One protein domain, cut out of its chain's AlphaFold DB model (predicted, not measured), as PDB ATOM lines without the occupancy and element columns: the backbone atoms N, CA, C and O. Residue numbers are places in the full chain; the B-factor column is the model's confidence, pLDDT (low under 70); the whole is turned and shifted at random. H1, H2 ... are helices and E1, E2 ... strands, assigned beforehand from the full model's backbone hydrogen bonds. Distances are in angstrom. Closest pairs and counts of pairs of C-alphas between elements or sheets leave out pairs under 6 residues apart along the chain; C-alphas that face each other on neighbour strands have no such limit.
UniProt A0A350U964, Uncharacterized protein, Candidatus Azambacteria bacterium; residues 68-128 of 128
ATOM      1  N   GLY A  68      26.952  24.478 -28.669       95.31
ATOM      2  CA  GLY A  68      27.234  25.782 -28.072       95.31
ATOM      3  C   GLY A  68      28.386  26.477 -28.800       95.31
ATOM      4  O   GLY A  68      28.234  26.876 -29.954       95.31
ATOM      5  N   ARG A  69      29.529  26.632 -28.124       96.06
ATOM      6  CA  ARG A  69      30.731  27.276 -28.685       96.06
ATOM      7  C   ARG A  69      31.738  26.295 -29.283       96.06
ATOM      8  O   ARG A  69      32.638  26.750 -29.976       96.06
ATOM      9  N   VAL A  70      31.584  24.996 -29.036       95.94
ATOM     10  CA  VAL A  70      32.506  23.972 -29.534       95.94
ATOM     11  C   VAL A  70      31.978  23.381 -30.828       95.94
ATOM     12  O   VAL A  70      30.835  22.930 -30.889       95.94
ATOM     13  N   GLU A  71      32.813  23.401 -31.856       97.69
ATOM     14  CA  GLU A  71      32.566  22.824 -33.171       97.69
ATOM     15  C   GLU A  71      33.612  21.738 -33.402       97.69
ATOM     16  O   GLU A  71      34.796  21.964 -33.176       97.69
ATOM     17  N   PHE A  72      33.162  20.538 -33.759       98.12
ATOM     18  CA  PHE A  72      34.076  19.468 -34.143       98.12
ATOM     19  C   PHE A  72      34.659  19.767 -35.523       98.12
ATOM     20  O   PHE A  72      33.944  20.257 -36.398       98.12
ATOM     21  N   ASP A  73      35.920  19.412 -35.736       98.00
ATOM     22  CA  ASP A  73      36.625  19.694 -36.986       98.00
ATOM     23  C   ASP A  73      36.046  18.900 -38.165       98.00
ATOM     24  O   ASP A  73      35.974  19.396 -39.285       98.00
ATOM     25  N   GLY A  74      35.538  17.687 -37.915       97.94
ATOM     26  CA  GLY A  74      34.939  16.851 -38.954       97.94
ATOM     27  C   GLY A  74      33.779  15.978 -38.486       97.94
ATOM     28  O   GLY A  74      33.557  15.761 -37.293       97.94
ATOM     29  N   PHE A  75      33.016  15.444 -39.440       98.06
ATOM     30  CA  PHE A  75      31.949  14.479 -39.178       98.06
ATOM     31  C   PHE A  75      31.858  13.391 -40.248       98.06
ATOM     32  O   PHE A  75      31.576  13.666 -41.416       98.06
ATOM     33  N   SER A  76      32.036  12.140 -39.824       97.19
ATOM     34  CA  SER A  76      31.760  10.945 -40.624       97.19
ATOM     35  C   SER A  76      31.493   9.777 -39.688       97.19
ATOM     36  O   SER A  76      32.393   9.358 -38.958       97.19
ATOM     37  N   GLU A  77      30.238   9.316 -39.673       97.12
ATOM     38  CA  GLU A  77      29.637   8.384 -38.699       97.12
ATOM     39  C   GLU A  77      29.612   8.920 -37.253       97.12
ATOM     40  O   GLU A  77      28.575   8.872 -36.596       97.12
ATOM     41  N   ILE A  78      30.723   9.491 -36.791       97.62
ATOM     42  CA  ILE A  78      30.892  10.202 -35.528       97.62
ATOM     43  C   ILE A  78      31.573  11.567 -35.757       97.62
ATOM     44  O   ILE A  78      32.178  11.791 -36.813       97.62
ATOM     45  N   PRO A  79      31.499  12.490 -34.785       97.94
ATOM     46  CA  PRO A  79      32.277  13.725 -34.800       97.94
ATOM     47  C   PRO A  79      33.763  13.453 -34.545       97.94
ATOM     48  O   PRO A  79      34.096  12.592 -33.728       97.94
ATOM     49  N   TRP A  80      34.634  14.208 -35.207       97.94
ATOM     50  CA  TRP A  80      36.090  14.106 -35.115       97.94
ATOM     51  C   TRP A  80      36.698  15.433 -34.665       97.94
ATOM     52  O   TRP A  80      36.332  16.485 -35.181       97.94
ATOM     53  N   ASP A  81      37.607  15.363 -33.696       97.69
ATOM     54  CA  ASP A  81      38.460  16.461 -33.233       97.69
ATOM     55  C   ASP A  81      39.872  16.229 -33.791       97.69
ATOM     56  O   ASP A  81      40.405  15.118 -33.691       97.69
ATOM     57  N   PHE A  82      40.473  17.231 -34.419       97.06
ATOM     58  CA  PHE A  82      41.826  17.181 -34.959       97.06
ATOM     59  C   PHE A  82      42.750  17.931 -34.010       97.06
ATOM     60  O   PHE A  82      42.483  19.065 -33.601       97.06
ATOM     61  N   LYS A  83      43.856  17.293 -33.621       95.94
ATOM     62  CA  LYS A  83      44.854  17.918 -32.753       95.94
ATOM     63  C   LYS A  83      46.262  17.607 -33.224       95.94
ATOM     64  O   LYS A  83      46.619  16.450 -33.433       95.94
ATOM     65  N   ALA A  84      47.073  18.653 -33.330       94.12
ATOM     66  CA  ALA A  84      48.518  18.531 -33.425       94.12
ATOM     67  C   ALA A  84      49.123  18.653 -32.030       94.12
ATOM     68  O   ALA A  84      48.796  19.576 -31.283       94.12
ATOM     69  N   HIS A  85      50.026  17.743 -31.689       92.81
ATOM     70  CA  HIS A  85      50.670  17.712 -30.388       92.81
ATOM     71  C   HIS A  85      52.191  17.617 -30.521       92.81
ATOM     72  O   HIS A  85      52.709  16.552 -30.875       92.81
ATOM     73  N   PRO A  86      52.934  18.700 -30.238       90.56
ATOM     74  CA  PRO A  86      54.381  18.634 -30.133       90.56
ATOM     75  C   PRO A  86      54.785  17.923 -28.837       90.56
ATOM     76  O   PRO A  86      54.266  18.210 -27.758       90.56
ATOM     77  N   ASN A  87      55.756  17.014 -28.926       90.38
ATOM     78  CA  ASN A  87      56.258  16.234 -27.793       90.38
ATOM     79  C   ASN A  87      56.956  17.088 -26.721       90.38
ATOM     80  O   ASN A  87      57.111  16.644 -25.581       90.38
ATOM     81  N   LYS A  88      57.392  18.297 -27.087       88.12
ATOM     82  CA  LYS A  88      58.015  19.283 -26.205       88.12
ATOM     83  C   LYS A  88      57.197  20.572 -26.186       88.12
ATOM     84  O   LYS A  88      56.636  20.964 -27.205       88.12
ATOM     85  N   ASN A  89      57.140  21.237 -25.037       85.25
ATOM     86  CA  ASN A  89      56.594  22.591 -24.931       85.25
ATOM     87  C   ASN A  89      57.642  23.656 -25.321       85.25
ATOM     88  O   ASN A  89      58.800  23.329 -25.586       85.25
ATOM     89  N   ALA A  90      57.250  24.934 -25.300       79.69
ATOM     90  CA  ALA A  90      58.134  26.066 -25.609       79.69
ATOM     91  C   ALA A  90      59.399  26.138 -24.726       79.69
ATOM     92  O   ALA A  90      60.411  26.690 -25.145       79.69
ATOM     93  N   ASN A  91      59.371  25.527 -23.536       84.50
ATOM     94  CA  ASN A  91      60.494  25.471 -22.598       84.50
ATOM     95  C   ASN A  91      61.331  24.182 -22.745       84.50
ATOM     96  O   ASN A  91      62.163  23.885 -21.889       84.50
ATOM     97  N   GLY A  92      61.086  23.368 -23.778       83.31
ATOM     98  CA  GLY A  92      61.805  22.114 -24.025       83.31
ATOM     99  C   GLY A  92      61.438  20.954 -23.086       83.31
ATOM    100  O   GLY A  92      62.098  19.910 -23.113       83.31
ATOM    101  N   GLN A  93      60.394  21.101 -22.267       87.00
ATOM    102  CA  GLN A  93      59.913  20.058 -21.357       87.00
ATOM    103  C   GLN A  93      58.928  19.127 -22.060       87.00
ATOM    104  O   GLN A  93      58.253  19.532 -23.005       87.00
ATOM    105  N   ASP A  94      58.824  17.885 -21.584       87.56
ATOM    106  CA  ASP A  94      57.856  16.919 -22.106       87.56
ATOM    107  C   ASP A  94      56.431  17.457 -22.014       87.56
ATOM    108  O   ASP A  94      55.937  17.791 -20.935       87.56
ATOM    109  N   ASN A  95      55.743  17.455 -23.148       86.44
ATOM    110  CA  ASN A  95      54.328  17.745 -23.204       86.44
ATOM    111  C   ASN A  95      53.562  16.425 -23.348       86.44
ATOM    112  O   ASN A  95      53.629  15.768 -24.383       86.44
ATOM    113  N   LYS A  96      52.861  16.004 -22.291       86.19
ATOM    114  CA  LYS A  96      52.148  14.709 -22.240       86.19
ATOM    115  C   LYS A  96      50.626  14.847 -22.262       86.19
ATOM    116  O   LYS A  96      49.927  13.843 -22.186       86.19
ATOM    117  N   LYS A  97      50.107  16.077 -22.307       87.44
ATOM    118  CA  LYS A  97      48.670  16.356 -22.237       87.44
ATOM    119  C   LYS A  97      48.209  16.984 -23.543       87.44
ATOM    120  O   LYS A  97      48.732  18.021 -23.931       87.44
ATOM    121  N   VAL A  98      47.211  16.373 -24.171       89.62
ATOM    122  CA  VAL A  98      46.523  16.929 -25.339       89.62
ATOM    123  C   VAL A  98      45.243  17.590 -24.844       89.62
ATOM    124  O   VAL A  98      44.443  16.951 -24.159       89.62
ATOM    125  N   ILE A  99      45.063  18.870 -25.159       90.38
ATOM    126  CA  ILE A  99      43.805  19.572 -24.898       90.38
ATOM    127  C   ILE A  99      42.854  19.244 -26.048       90.38
ATOM    128  O   ILE A  99      43.203  19.435 -27.210       90.38
ATOM    129  N   ILE A 100      41.670  18.745 -25.709       93.75
ATOM    130  CA  ILE A 100      40.609  18.377 -26.654       93.75
ATOM    131  C   ILE A 100      39.350  19.207 -26.384       93.75
ATOM    132  O   ILE A 100      39.308  19.996 -25.435       93.75
ATOM    133  N   ASN A 101      38.320  18.995 -27.201       95.44
ATOM    134  CA  ASN A 101      36.994  19.583 -27.014       95.44
ATOM    135  C   ASN A 101      36.420  19.389 -25.596       95.44
ATOM    136  O   ASN A 101      36.703  18.405 -24.908       95.44
ATOM    137  N   ASP A 102      35.585  20.343 -25.163       95.75
ATOM    138  CA  ASP A 102      35.039  20.361 -23.806       95.75
ATOM    139  C   ASP A 102      34.177  19.122 -23.502       95.75
ATOM    140  O   ASP A 102      33.517  18.544 -24.372       95.75
ATOM    141  N   SER A 103      34.155  18.722 -22.230       96.25
ATOM    142  CA  SER A 103      33.497  17.483 -21.804       96.25
ATOM    143  C   SER A 103      31.988  17.479 -22.058       96.25
ATOM    144  O   SER A 103      31.426  16.420 -22.342       96.25
ATOM    145  N   VAL A 104      31.314  18.633 -22.007       97.62
ATOM    146  CA  VAL A 104      29.871  18.730 -22.259       97.62
ATOM    147  C   VAL A 104      29.581  18.496 -23.739       97.62
ATOM    148  O   VAL A 104      28.661  17.738 -24.059       97.62
ATOM    149  N   ALA A 105      30.357  19.097 -24.642       97.62
ATOM    150  CA  ALA A 105      30.236  18.859 -26.079       97.62
ATOM    151  C   ALA A 105      30.536  17.399 -26.445       97.62
ATOM    152  O   ALA A 105      29.755  16.781 -27.171       97.62
ATOM    153  N   VAL A 106      31.600  16.812 -25.888       97.56
ATOM    154  CA  VAL A 106      31.962  15.402 -26.119       97.56
ATOM    155  C   VAL A 106      30.865  14.455 -25.631       97.56
ATOM    156  O   VAL A 106      30.450  13.558 -26.364       97.56
ATOM    157  N   VAL A 107      30.318  14.671 -24.430       98.06
ATOM    158  CA  VAL A 107      29.219  13.841 -23.908       98.06
ATOM    159  C   VAL A 107      27.964  13.965 -24.776       98.06
ATOM    160  O   VAL A 107      27.297  12.961 -25.025       98.06
ATOM    161  N   LYS A 108      27.633  15.168 -25.265       98.12
ATOM    162  CA  LYS A 108      26.505  15.364 -26.192       98.12
ATOM    163  C   LYS A 108      26.732  14.637 -27.519       98.12
ATOM    164  O   LYS A 108      25.836  13.924 -27.963       98.12
ATOM    165  N   ALA A 109      27.932  14.739 -28.090       97.56
ATOM    166  CA  ALA A 109      28.325  14.019 -29.297       97.56
ATOM    167  C   ALA A 109      28.192  12.499 -29.143       97.56
ATOM    168  O   ALA A 109      27.575  11.854 -29.986       97.56
ATOM    169  N   ILE A 110      28.687  11.935 -28.037       97.44
ATOM    170  CA  ILE A 110      28.579  10.498 -27.759       97.44
ATOM    171  C   ILE A 110      27.114  10.078 -27.618       97.44
ATOM    172  O   ILE A 110      26.717   9.066 -28.188       97.44
ATOM    173  N   LYS A 111      26.293  10.857 -26.902       97.88
ATOM    174  CA  LYS A 111      24.856  10.571 -26.761       97.88
ATOM    175  C   LYS A 111      24.121  10.597 -28.102       97.88
ATOM    176  O   LYS A 111      23.214   9.800 -28.299       97.88
ATOM    177  N   GLN A 112      24.500  11.504 -29.000       97.75
ATOM    178  CA  GLN A 112      23.828  11.689 -30.283       97.75
ATOM    179  C   GLN A 112      24.294  10.701 -31.362       97.75
ATOM    180  O   GLN A 112      23.473  10.198 -32.121       97.75
ATOM    181  N   PHE A 113      25.596  10.427 -31.442       96.62
ATOM    182  CA  PHE A 113      26.205   9.673 -32.546       96.62
ATOM    183  C   PHE A 113      26.810   8.330 -32.117       96.62
ATOM    184  O   PHE A 113      27.344   7.588 -32.937       96.62
ATOM    185  N   GLY A 114      26.752   7.996 -30.826       96.00
ATOM    186  CA  GLY A 114      27.329   6.769 -30.277       96.00
ATOM    187  C   GLY A 114      28.855   6.800 -30.130       96.00
ATOM    188  O   GLY A 114      29.446   5.773 -29.797       96.00
ATOM    189  N   GLY A 115      29.505   7.943 -30.375       95.56
ATOM    190  CA  GLY A 115      30.947   8.125 -30.209       95.56
ATOM    191  C   GLY A 115      31.428   9.536 -30.556       95.56
ATOM    192  O   GLY A 115      30.688  10.327 -31.136       95.56
ATOM    193  N   ALA A 116      32.676   9.827 -30.194       96.62
ATOM    194  CA  ALA A 116      33.444  10.998 -30.616       96.62
ATOM    195  C   ALA A 116      34.903  10.557 -30.817       96.62
ATOM    196  O   ALA A 116      35.433   9.803 -29.999       96.62
ATOM    197  N   GLY A 117      35.515  10.960 -31.928       95.94
ATOM    198  CA  GLY A 117      36.843  10.526 -32.349       95.94
ATOM    199  C   GLY A 117      37.887  11.634 -32.239       95.94
ATOM    200  O   GLY A 117      37.559  12.817 -32.288       95.94
ATOM    201  N   LEU A 118      39.153  11.232 -32.121       96.31
ATOM    202  CA  LEU A 118      40.318  12.115 -32.119       96.31
ATOM    203  C   LEU A 118      41.279  11.663 -33.222       96.31
ATOM    204  O   LEU A 118      41.681  10.498 -33.240       96.31
ATOM    205  N   ILE A 119      41.665  12.579 -34.111       96.56
ATOM    206  CA  ILE A 119      42.798  12.395 -35.023       96.56
ATOM    207  C   ILE A 119      43.966  13.205 -34.463       96.56
ATOM    208  O   ILE A 119      43.897  14.429 -34.364       96.56
ATOM    209  N   LEU A 120      45.029  12.504 -34.069       95.31
ATOM    210  CA  LEU A 120      46.166  13.083 -33.359       95.31
ATOM    211  C   LEU A 120      47.433  13.022 -34.215       95.31
ATOM    212  O   LEU A 120      47.962  11.940 -34.468       95.31
ATOM    213  N   GLY A 121      47.944  14.184 -34.612       93.69
ATOM    214  CA  GLY A 121      49.292  14.323 -35.154       93.69
ATOM    215  C   GLY A 121      50.292  14.468 -34.009       93.69
ATOM    216  O   GLY A 121      50.234  15.446 -33.267       93.69
ATOM    217  N   TRP A 122      51.199  13.505 -33.841       92.31
ATOM    218  CA  TRP A 122      52.221  13.544 -32.792       92.31
ATOM    219  C   TRP A 122      53.574  13.955 -33.373       92.31
ATOM    220  O   TRP A 122      54.172  13.216 -34.154       92.31
ATOM    221  N   PHE A 123      54.073  15.124 -32.977       90.62
ATOM    222  CA  PHE A 123      55.242  15.749 -33.595       90.62
ATOM    223  C   PHE A 123      56.457  15.700 -32.678       90.62
ATOM    224  O   PHE A 123      56.377  16.037 -31.495       90.62
ATOM    225  N   PHE A 124      57.603  15.317 -33.235       88.50
ATOM    226  CA  PHE A 124      58.876  15.290 -32.526       88.50
ATOM    227  C   PHE A 124      59.774  16.410 -33.038       88.50
ATOM    228  O   PHE A 124      60.116  16.440 -34.217       88.50
ATOM    229  N   SER A 125      60.191  17.312 -32.148       79.25
ATOM    230  CA  SER A 125      61.208  18.301 -32.511       79.25
ATOM    231  C   SER A 125      62.538  17.594 -32.759       79.25
ATOM    232  O   SER A 125      63.078  16.946 -31.856       79.25
ATOM    233  N   LYS A 126      63.100  17.758 -33.958       72.50
ATOM    234  CA  LYS A 126      64.502  17.423 -34.216       72.50
ATOM    235  C   LYS A 126      65.365  18.481 -33.532       72.50
ATOM    236  O   LYS A 126      65.091  19.672 -33.656       72.50
ATOM    237  N   ARG A 127      66.364  18.056 -32.758       58.81
ATOM    238  CA  ARG A 127      67.445  18.967 -32.363       58.81
ATOM    239  C   ARG A 127      68.340  19.121 -33.588       58.81
ATOM    240  O   ARG A 127      68.761  18.105 -34.136       58.81
ATOM    241  N   ILE A 128      68.529  20.361 -34.023       54.84
ATOM    242  CA  ILE A 128      69.569  20.742 -34.983       54.84
ATOM    243  C   ILE A 128      70.871  20.890 -34.196       54.84
ATOM    244  O   ILE A 128      70.787  21.424 -33.064       54.84
TER     245      ILE A 128
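Overview. This is residues 68 to 128 of the 128 residues of an uncharacterized protein of Candidatus Azambacteria bacterium (UniProt A0A350U964). Two long parallel strands, E2 and E3, make a narrow ribbon, with H1 over the end where they begin and short E1 folded beside the start of E2. Residues 87 to 102 lead back from the ribbon's far end to H1. The 61 printed residues include E1, E2, H1 and E3 in that order; the mixed sheet runs E1, E2, E3. The class is mixed, with 30 residues, under half, in named elements; the loose rod has a radius of gyration of the C-alphas of 14.3 A and spans 46 by 20 by 16 A.

Arrangement. E1, residues 74 to 76, and E2, residues 78 to 86, form an antiparallel hairpin; N 74 and O 80, 3.1 A apart, are within hydrogen-bond range. E3, residues 117 to 123, is parallel to E2, with N 83 and O 119 within range at 3.0 A. H1, residues 103 to 113, has every O i to N i+4 pair within range and is on the sheet; its closest C-alpha pair with E2 is Phe 113 and Ile 78, 5.6 A. E2, H1 and E3 form a strand-helix-strand unit, parallel neighbour strands with a helix between, its crossover right-handed.

Along the chain. E1 begins at C-alpha 74 (34.939, 16.851, -38.954). E2 is 25.5 A long, H1 15.2 A and E3 19.2 A, ending at C-alpha 123 (55.242, 15.749, -33.595).

Size, cuts and confidence. The C-alphas of Gln 112 and Ile 128, 46.9 A apart, are the farthest. The printed part has no cut; the link E2 to H1 is long, and residues 127 to 128 are under 70 in pLDDT.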